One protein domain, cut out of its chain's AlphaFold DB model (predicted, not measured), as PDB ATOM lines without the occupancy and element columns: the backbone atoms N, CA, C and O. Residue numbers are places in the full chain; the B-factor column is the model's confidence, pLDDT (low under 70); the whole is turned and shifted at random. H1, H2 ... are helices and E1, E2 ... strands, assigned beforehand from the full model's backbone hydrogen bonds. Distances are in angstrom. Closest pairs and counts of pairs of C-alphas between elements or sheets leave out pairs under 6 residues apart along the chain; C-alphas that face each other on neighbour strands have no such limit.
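Overview. This is residues 2 to 71 of the 72 residues of an uncharacterized protein of Ectothiorhodospira haloalkaliphila (UniProt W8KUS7). A small sheet of three parallel strands has helix H2 packed along one face, over the inner strand E2, while the short helix H3 is on the opposite face. Helix H1 lies off at one end, away from the sheet, and a long loop, residues 20 to 34, leads from the end of E1 back to the beginning of E2. The printed part has 70 residues, with three named helices and three named strands along the chain in the order H1, E1, E2, H2, E3, H3; the sheet's order is E1, E2, E3, and the class is mixed, helices and strands. The whole is only just loose, close to compact, with a radius of gyration of the C-alphas of 13.5 A, and only just elongated, spanning 44 by 30 by 17 A.

Along the chain. Find C-alpha 2 at (-37.650, 37.227, 36.110); there H1 begins, residues 2 to 7, 9.0 A long. E1, residues 14 to 19, starts at C-alpha 14 at (-26.222, 41.860, 38.140) and runs 16.2 A. Go on to E2, residues 35 to 40, 16.7 A, and then to H2, residues 50 to 58, 12.5 A. E3, residues 62 to 64, measures 6.8 A, and H3, residues 65 to 69, 6.5 A, ends at C-alpha 69 at (-18.682, 57.036, 41.381).

Arrangement. Begin at the sheet, where E1 and E2 are parallel at 18 degrees; look for N 17 and O 37, 2.9 A apart and within hydrogen-bond range, and N 39 and O 17, 2.8 A. E2 and E3 are parallel at 35 degrees, with N 63 and O 38 within hydrogen-bond range at 2.8 A. H2 is on the sheet at a height of 8.6 A, over E2, and runs along the strands, at 7 degrees to E2 on the local plane; their closest C-alphas are those of Asp 40 and Ala 51, 5.4 A. E2, H2 and E3 form a strand-helix-strand unit, two parallel neighbour strands with a helix between, and its crossover is right-handed. On the opposite face H3 is on the sheet at a height of 7.4 A, only just over none of the strands, with 2 of its 5 C-alphas falling on E2 and 2 on E3. The closest C-alphas of E2 and H3 are those of Asp 40 and Val 65, 5.7 A. H1 is not on the sheet and is apart from H2 and H3. In H1, H2 and H3 every O i to N i+4 pair is within hydrogen-bond range.

Size, cuts and confidence. The two C-alphas farthest apart are those of Arg 7 and Ala 45, 44.6 A. The printed part has no cut; the link from E1 to E2, 15 residues, is long. The mean pLDDT of the printed part is 89.8, and residue 71 is under 70.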
ATOM      1  N   ALA A   2     -37.242  38.577  36.559       75.75
ATOM      2  CA  ALA A   2     -37.650  37.227  36.110       75.75
ATOM      3  C   ALA A   2     -38.044  37.141  34.615       75.75
ATOM      4  O   ALA A   2     -37.719  36.175  33.934       75.75
ATOM      5  N   GLN A   3     -38.691  38.182  34.073       80.44
ATOM      6  CA  GLN A   3     -39.002  38.293  32.639       80.44
ATOM      7  C   GLN A   3     -37.743  38.310  31.752       80.44
ATOM      8  O   GLN A   3     -37.757  37.726  30.674       80.44
ATOM      9  N   ALA A   4     -36.674  38.982  32.194       76.44
ATOM     10  CA  ALA A   4     -35.434  39.109  31.432       76.44
ATOM     11  C   ALA A   4     -34.679  37.772  31.384       76.44
ATOM     12  O   ALA A   4     -34.342  37.323  30.295       76.44
ATOM     13  N   LYS A   5     -34.555  37.074  32.527       79.19
ATOM     14  CA  LYS A   5     -33.948  35.728  32.607       79.19
ATOM     15  C   LYS A   5     -34.688  34.712  31.723       79.19
ATOM     16  O   LYS A   5     -34.065  33.879  31.090       79.19
ATOM     17  N   ARG A   6     -36.021  34.810  31.600       82.56
ATOM     18  CA  ARG A   6     -36.788  33.951  30.669       82.56
ATOM     19  C   ARG A   6     -36.466  34.201  29.194       82.56
ATOM     20  O   ARG A   6     -36.575  33.276  28.400       82.56
ATOM     21  N   ARG A   7     -36.148  35.443  28.813       84.62
ATOM     22  CA  ARG A   7     -35.833  35.811  27.420       84.62
ATOM     23  C   ARG A   7     -34.376  35.524  27.060       84.62
ATOM     24  O   ARG A   7     -34.103  35.188  25.915       84.62
ATOM     25  N   HIS A   8     -33.478  35.642  28.032       83.88
ATOM     26  CA  HIS A   8     -32.042  35.433  27.872       83.88
ATOM     27  C   HIS A   8     -31.513  34.600  29.053       83.88
ATOM     28  O   HIS A   8     -30.946  35.169  29.987       83.88
ATOM     29  N   PRO A   9     -31.744  33.271  29.058       83.75
ATOM     30  CA  PRO A   9     -31.418  32.407  30.197       83.75
ATOM     31  C   PRO A   9     -29.922  32.360  30.519       83.75
ATOM     32  O   PRO A   9     -29.568  32.253  31.690       83.75
ATOM     33  N   ASP A  10     -29.071  32.519  29.504       90.06
ATOM     34  CA  ASP A  10     -27.614  32.462  29.650       90.06
ATOM     35  C   ASP A  10     -26.978  33.825  29.963       90.06
ATOM     36  O   ASP A  10     -25.768  33.917  30.165       90.06
ATOM     37  N   GLN A  11     -27.761  34.910  29.983       90.00
ATOM     38  CA  GLN A  11     -27.217  36.238  30.246       90.00
ATOM     39  C   GLN A  11     -27.093  36.474  31.759       90.00
ATOM     40  O   GLN A  11     -28.102  36.381  32.467       90.00
ATOM     41  N   PRO A  12     -25.894  36.824  32.267       90.50
ATOM     42  CA  PRO A  12     -25.721  37.125  33.680       90.50
ATOM     43  C   PRO A  12     -26.527  38.368  34.074       90.50
ATOM     44  O   PRO A  12     -26.555  39.373  33.359       90.50
ATOM     45  N   ILE A  13     -27.176  38.304  35.233       91.94
ATOM     46  CA  ILE A  13     -27.957  39.382  35.834       91.94
ATOM     47  C   ILE A  13     -27.224  39.883  37.075       91.94
ATOM     48  O   ILE A  13     -27.191  39.209  38.104       91.94
ATOM     49  N   GLY A  14     -26.689  41.098  36.985       93.94
ATOM     50  CA  GLY A  14     -26.222  41.860  38.140       93.94
ATOM     51  C   GLY A  14     -27.344  42.669  38.785       93.94
ATOM     52  O   GLY A  14     -28.221  43.191  38.088       93.94
ATOM     53  N   LEU A  15     -27.309  42.799  40.109       94.88
ATOM     54  CA  LEU A  15     -28.168  43.706  40.865       94.88
ATOM     55  C   LEU A  15     -27.322  44.687  41.681       94.88
ATOM     56  O   LEU A  15     -26.537  44.272  42.526       94.88
ATOM     57  N   TRP A  16     -27.574  45.981  41.507       95.19
ATOM     58  CA  TRP A  16     -27.061  47.025  42.391       95.19
ATOM     59  C   TRP A  16     -28.206  47.567  43.242       95.19
ATOM     60  O   TRP A  16     -29.214  48.032  42.706       95.19
ATOM     61  N   LEU A  17     -28.063  47.496  44.565       95.06
ATOM     62  CA  LEU A  17     -28.974  48.132  45.510       95.06
ATOM     63  C   LEU A  17     -28.356  49.437  46.002       95.06
ATOM     64  O   LEU A  17     -27.360  49.416  46.715       95.06
ATOM     65  N   LEU A  18     -28.981  50.560  45.668       94.75
ATOM     66  CA  LEU A  18     -28.597  51.879  46.162       94.75
ATOM     67  C   LEU A  18     -29.514  52.222  47.335       94.75
ATOM     68  O   LEU A  18     -30.737  52.225  47.181       94.75
ATOM     69  N   THR A  19     -28.950  52.456  48.519       93.88
ATOM     70  CA  THR A  19     -29.754  52.699  49.720       93.88
ATOM     71  C   THR A  19     -28.986  53.492  50.770       93.88
ATOM     72  O   THR A  19     -27.791  53.297  50.955       93.88
ATOM     73  N   ASP A  20     -29.695  54.349  51.501       92.06
ATOM     74  CA  ASP A  20     -29.242  54.957  52.759       92.06
ATOM     75  C   ASP A  20     -29.458  54.022  53.970       92.06
ATOM     76  O   ASP A  20     -29.226  54.385  55.120       92.06
ATOM     77  N   GLY A  21     -29.954  52.800  53.738       91.12
ATOM     78  CA  GLY A  21     -30.180  51.796  54.769       91.12
ATOM     79  C   GLY A  21     -31.384  52.066  55.676       91.12
ATOM     80  O   GLY A  21     -31.614  51.290  56.614       91.12
ATOM     81  N   ARG A  22     -32.177  53.112  55.412       88.88
ATOM     82  CA  ARG A  22     -33.338  53.505  56.223       88.88
ATOM     83  C   ARG A  22     -34.571  52.670  55.876       88.88
ATOM     84  O   ARG A  22     -35.601  53.176  55.443       88.88
ATOM     85  N   THR A  23     -34.473  51.361  56.093       83.44
ATOM     86  CA  THR A  23     -35.591  50.422  55.944       83.44
ATOM     87  C   THR A  23     -35.881  49.695  57.253       83.44
ATOM     88  O   THR A  23     -34.975  49.280  57.981       83.44
ATOM     89  N   THR A  24     -37.167  49.526  57.555       83.06
ATOM     90  CA  THR A  24     -37.641  48.753  58.710       83.06
ATOM     91  C   THR A  24     -37.572  47.247  58.462       83.06
ATOM     92  O   THR A  24     -37.400  46.484  59.411       83.06
ATOM     93  N   GLN A  25     -37.644  46.812  57.200       85.38
ATOM     94  CA  GLN A  25     -37.501  45.414  56.795       85.38
ATOM     95  C   GLN A  25     -36.236  45.197  55.967       85.38
ATOM     96  O   GLN A  25     -35.929  45.957  55.047       85.38
ATOM     97  N   GLN A  26     -35.535  44.103  56.262       87.62
ATOM     98  CA  GLN A  26     -34.444  43.601  55.433       87.62
ATOM     99  C   GLN A  26     -35.051  42.926  54.186       87.62
ATOM    100  O   GLN A  26     -35.775  41.939  54.345       87.62
ATOM    101  N   PRO A  27     -34.793  43.411  52.957       90.94
ATOM    102  CA  PRO A  27     -35.241  42.704  51.764       90.94
ATOM    103  C   PRO A  27     -34.477  41.374  51.624       90.94
ATOM    104  O   PRO A  27     -33.288  41.325  51.953       90.94
ATOM    105  N   PRO A  28     -35.104  40.291  51.131       94.12
ATOM    106  CA  PRO A  28     -34.381  39.072  50.786       94.12
ATOM    107  C   PRO A  28     -33.468  39.314  49.577       94.12
ATOM    108  O   PRO A  28     -33.766  40.153  48.722       94.12
ATOM    109  N   ARG A  29     -32.363  38.564  49.488       95.19
ATOM    110  CA  ARG A  29     -31.513  38.568  48.291       95.19
ATOM    111  C   ARG A  29     -32.310  37.981  47.117       95.19
ATOM    112  O   ARG A  29     -32.861  36.895  47.279       95.19
ATOM    113  N   PRO A  30     -32.375  38.635  45.944       93.94
ATOM    114  CA  PRO A  30     -33.072  38.059  44.795       93.94
ATOM    115  C   PRO A  30     -32.342  36.839  44.219       93.94
ATOM    116  O   PRO A  30     -31.212  36.963  43.755       93.94
ATOM    117  N   ASP A  31     -33.020  35.690  44.163       92.19
ATOM    118  CA  ASP A  31     -32.445  34.411  43.695       92.19
ATOM    119  C   ASP A  31     -31.950  34.437  42.242       92.19
ATOM    120  O   ASP A  31     -31.091  33.663  41.837       92.19
ATOM    121  N   ILE A  32     -32.519  35.320  41.427       91.62
ATOM    122  CA  ILE A  32     -32.227  35.402  39.992       91.62
ATOM    123  C   ILE A  32     -30.983  36.230  39.660       91.62
ATOM    124  O   ILE A  32     -30.565  36.212  38.499       91.62
ATOM    125  N   ALA A  33     -30.440  36.966  40.635       94.06
ATOM    126  CA  ALA A  33     -29.241  37.775  40.467       94.06
ATOM    127  C   ALA A  33     -27.995  36.905  40.662       94.06
ATOM    128  O   ALA A  33     -27.776  36.333  41.730       94.06
ATOM    129  N   ASP A  34     -27.170  36.837  39.623       93.25
ATOM    130  CA  ASP A  34     -25.921  36.080  39.634       93.25
ATOM    131  C   ASP A  34     -24.882  36.768  40.539       93.25
ATOM    132  O   ASP A  34     -24.094  36.104  41.210       93.25
ATOM    133  N   PHE A  35     -24.952  38.097  40.661       94.44
ATOM    134  CA  PHE A  35     -24.241  38.858  41.687       94.44
ATOM    135  C   PHE A  35     -25.067  40.043  42.194       94.44
ATOM    136  O   PHE A  35     -25.940  40.566  41.496       94.44
ATOM    137  N   CYS A  36     -24.765  40.465  43.421       97.00
ATOM    138  CA  CYS A  36     -25.370  41.626  44.055       97.00
ATOM    139  C   CYS A  36     -24.276  42.535  44.607       97.00
ATOM    140  O   CYS A  36     -23.330  42.042  45.215       97.00
ATOM    141  N   GLU A  37     -24.473  43.838  44.466       96.56
ATOM    142  CA  GLU A  37     -23.646  44.893  45.044       96.56
ATOM    143  C   GLU A  37     -24.551  45.849  45.825       96.56
ATOM    144  O   GLU A  37     -25.639  46.203  45.359       96.56
ATOM    145  N   VAL A  38     -24.126  46.275  47.013       96.50
ATOM    146  CA  VAL A  38     -24.830  47.306  47.786       96.50
ATOM    147  C   VAL A  38     -24.017  48.590  47.750       96.50
ATOM    148  O   VAL A  38     -22.821  48.583  48.034       96.50
ATOM    149  N   VAL A  39     -24.666  49.700  47.420       96.00
ATOM    150  CA  VAL A  39     -24.075  51.035  47.467       96.00
ATOM    151  C   VAL A  39     -24.707  51.794  48.627       96.00
ATOM    152  O   VAL A  39     -25.917  52.034  48.644       96.00
ATOM    153  N   ASP A  40     -23.869  52.131  49.599       94.94
ATOM    154  CA  ASP A  40     -24.201  52.869  50.809       94.94
ATOM    155  C   ASP A  40     -24.240  54.376  50.519       94.94
ATOM    156  O   ASP A  40     -23.210  55.009  50.257       94.94
ATOM    157  N   PHE A  41     -25.452  54.928  50.554       93.44
ATOM    158  CA  PHE A  41     -25.754  56.354  50.420       93.44
ATOM    159  C   PHE A  41     -25.970  57.036  51.777       93.44
ATOM    160  O   PHE A  41     -26.418  58.182  51.817       93.44
ATOM    161  N   GLU A  42     -25.666  56.367  52.892       90.94
ATOM    162  CA  GLU A  42     -25.707  56.996  54.207       90.94
ATOM    163  C   GLU A  42     -24.637  58.102  54.293       90.94
ATOM    164  O   GLU A  42     -23.434  57.863  54.139       90.94
ATOM    165  N   THR A  43     -25.083  59.341  54.510       85.62
ATOM    166  CA  THR A  43     -24.234  60.554  54.507       85.62
ATOM    167  C   THR A  43     -24.226  61.278  55.852       85.62
ATOM    168  O   THR A  43     -23.495  62.249  56.046       85.62
ATOM    169  N   GLU A  44     -25.025  60.807  56.799       85.62
ATOM    170  CA  GLU A  44     -25.224  61.410  58.100       85.62
ATOM    171  C   GLU A  44     -24.003  61.223  59.007       85.62
ATOM    172  O   GLU A  44     -23.291  60.218  58.955       85.62
ATOM    173  N   ALA A  45     -23.776  62.197  59.897       83.31
ATOM    174  CA  ALA A  45     -22.653  62.173  60.837       83.31
ATOM    175  C   ALA A  45     -22.687  60.953  61.777       83.31
ATOM    176  O   ALA A  45     -21.640  60.472  62.208       83.31
ATOM    177  N   ILE A  46     -23.887  60.450  62.080       84.94
ATOM    178  CA  ILE A  46     -24.100  59.200  62.809       84.94
ATOM    179  C   ILE A  46     -24.653  58.179  61.822       84.94
ATOM    180  O   ILE A  46     -25.768  58.345  61.330       84.94
ATOM    181  N   ARG A  47     -23.883  57.116  61.587       86.06
ATOM    182  CA  ARG A  47     -24.271  56.017  60.705       86.06
ATOM    183  C   ARG A  47     -25.050  54.943  61.460       86.06
ATOM    184  O   ARG A  47     -24.585  54.424  62.474       86.06
ATOM    185  N   LEU A  48     -26.219  54.599  60.943       90.38
ATOM    186  CA  LEU A  48     -27.086  53.507  61.370       90.38
ATOM    187  C   LEU A  48     -26.643  52.164  60.771       90.38
ATOM    188  O   LEU A  48     -27.041  51.113  61.281       90.38
ATOM    189  N   GLY A  49     -25.841  52.169  59.698       92.94
ATOM    190  CA  GLY A  49     -25.254  50.959  59.114       92.94
ATOM    191  C   GLY A  49     -26.283  50.041  58.447       92.94
ATOM    192  O   GLY A  49     -26.105  48.819  58.386       92.94
ATOM    193  N   GLY A  50     -27.399  50.608  57.980       94.50
ATOM    194  CA  GLY A  50     -28.471  49.847  57.341       94.50
ATOM    195  C   GLY A  50     -28.014  49.169  56.047       94.50
ATOM    196  O   GLY A  50     -28.301  47.985  55.855       94.50
ATOM    197  N   ALA A  51     -27.229  49.870  55.223       95.19
ATOM    198  CA  ALA A  51     -26.643  49.326  54.000       95.19
ATOM    199  C   ALA A  51     -25.719  48.129  54.293       95.19
ATOM    200  O   ALA A  51     -25.942  47.049  53.743       95.19
ATOM    201  N   GLN A  52     -24.776  48.247  55.245       95.12
ATOM    202  CA  GLN A  52     -23.937  47.110  55.666       95.12
ATOM    203  C   GLN A  52     -24.762  45.918  56.151       95.12
ATOM    204  O   GLN A  52     -24.417  44.768  55.870       95.12
ATOM    205  N   ARG A  53     -25.852  46.157  56.886       95.75
ATOM    206  CA  ARG A  53     -26.706  45.073  57.387       95.75
ATOM    207  C   ARG A  53     -27.373  44.312  56.239       95.75
ATOM    208  O   ARG A  53     -27.428  43.085  56.285       95.75
ATOM    209  N   ILE A  54     -27.846  45.018  55.209       96.06
ATOM    210  CA  ILE A  54     -28.400  44.393  53.998       96.06
ATOM    211  C   ILE A  54     -27.307  43.630  53.246       96.06
ATOM    212  O   ILE A  54     -27.491  42.452  52.958       96.06
ATOM    213  N   ALA A  55     -26.152  44.255  53.010       96.44
ATOM    214  CA  ALA A  55     -25.025  43.634  52.316       96.44
ATOM    215  C   ALA A  55     -24.580  42.330  52.995       96.44
ATOM    216  O   ALA A  55     -24.410  41.303  52.338       96.44
ATOM    217  N   ARG A  56     -24.505  42.327  54.332       96.62
ATOM    218  CA  ARG A  56     -24.194  41.131  55.122       96.62
ATOM    219  C   ARG A  56     -25.245  40.038  54.960       96.62
ATOM    220  O   ARG A  56     -24.880  38.882  54.764       96.62
ATOM    221  N   ALA A  57     -26.530  40.387  55.028       96.12
ATOM    222  CA  ALA A  57     -27.620  39.431  54.830       96.12
ATOM    223  C   ALA A  57     -27.609  38.836  53.413       96.12
ATOM    224  O   ALA A  57     -27.963  37.677  53.222       96.12
ATOM    225  N   TRP A  58     -27.178  39.620  52.428       96.50
ATOM    226  CA  TRP A  58     -27.068  39.198  51.036       96.50
ATOM    227  C   TRP A  58     -25.735  38.527  50.704       96.50
ATOM    228  O   TRP A  58     -25.603  38.022  49.594       96.50
ATOM    229  N   GLN A  59     -24.754  38.510  51.614       97.00
ATOM    230  CA  GLN A  59     -23.373  38.103  51.312       97.00
ATOM    231  C   GLN A  59     -22.830  38.836  50.071       97.00
ATOM    232  O   GLN A  59     -22.269  38.236  49.155       97.00
ATOM    233  N   ALA A  60     -23.083  40.140  50.020       97.19
ATOM    234  CA  ALA A  60     -22.710  41.031  48.934       97.19
ATOM    235  C   ALA A  60     -21.691  42.068  49.433       97.19
ATOM    236  O   ALA A  60     -21.700  42.396  50.627       97.19
ATOM    237  N   PRO A  61     -20.833  42.613  48.557       97.12
ATOM    238  CA  PRO A  61     -20.008  43.755  48.916       97.12
ATOM    239  C   PRO A  61     -20.865  44.997  49.200       97.12
ATOM    240  O   PRO A  61     -22.006  45.125  48.743       97.12
ATOM    241  N   CYS A  62     -20.304  45.906  49.997       96.38
ATOM    242  CA  CYS A  62     -20.920  47.177  50.354       96.38
ATOM    243  C   CYS A  62     -19.926  48.300  50.069       96.38
ATOM    244  O   CYS A  62     -18.873  48.364  50.707       96.38
ATOM    245  N   TRP A  63     -20.272  49.186  49.144       95.31
ATOM    246  CA  TRP A  63     -19.419  50.286  48.706       95.31
ATOM    247  C   TRP A  63     -19.980  51.610  49.203       95.31
ATOM    248  O   TRP A  63     -21.175  51.841  49.036       95.31
ATOM    249  N   PRO A  64     -19.167  52.514  49.773       92.75
ATOM    250  CA  PRO A  64     -19.618  53.885  49.957       92.75
ATOM    251  C   PRO A  64     -19.887  54.517  48.586       92.75
ATOM    252  O   PRO A  64     -19.149  54.259  47.632       92.75
ATOM    253  N   VAL A  65     -20.895  55.389  48.494       90.38
ATOM    254  CA  VAL A  65     -21.229  56.097  47.243       90.38
ATOM    255  C   VAL A  65     -20.014  56.782  46.600       90.38
ATOM    256  O   VAL A  65     -19.893  56.799  45.379       90.38
ATOM    257  N   SER A  66     -19.068  57.269  47.409       88.00
ATOM    258  CA  SER A  66     -17.830  57.883  46.926       88.00
ATOM    259  C   SER A  66     -16.971  56.930  46.087       88.00
ATOM    260  O   SER A  66     -16.459  57.344  45.058       88.00
ATOM    261  N   ALA A  67     -16.853  55.657  46.480       85.44
ATOM    262  CA  ALA A  67     -16.077  54.662  45.736       85.44
ATOM    263  C   ALA A  67     -16.829  54.134  44.504       85.44
ATOM    264  O   ALA A  67     -16.211  53.685  43.545       85.44
ATOM    265  N   PHE A  68     -18.166  54.186  44.519       77.25
ATOM    266  CA  PHE A  68     -18.985  53.752  43.388       77.25
ATOM    267  C   PHE A  68     -18.875  54.706  42.189       77.25
ATOM    268  O   PHE A  68     -18.819  54.254  41.050       77.25
ATOM    269  N   ILE A  69     -18.805  56.018  42.438       73.62
ATOM    270  CA  ILE A  69     -18.682  57.036  41.381       73.62
ATOM    271  C   ILE A  69     -17.349  56.908  40.620       73.62
ATOM    272  O   ILE A  69     -17.290  57.227  39.439       73.62
ATOM    273  N   GLU A  70     -16.296  56.401  41.265       71.12
ATOM    274  CA  GLU A  70     -14.966  56.230  40.661       71.12
ATOM    275  C   GLU A  70     -14.855  55.004  39.732       71.12
ATOM    276  O   GLU A  70     -13.873  54.875  39.005       71.12
ATOM    277  N   MET A  71     -15.846  54.104  39.738       60.06
ATOM    278  CA  MET A  71     -15.891  52.924  38.859       60.06
ATOM    279  C   MET A  71     -16.640  53.171  37.534       60.06
ATOM    280  O   MET A  71     -16.793  52.230  36.751       60.06
TER     281      MET A  71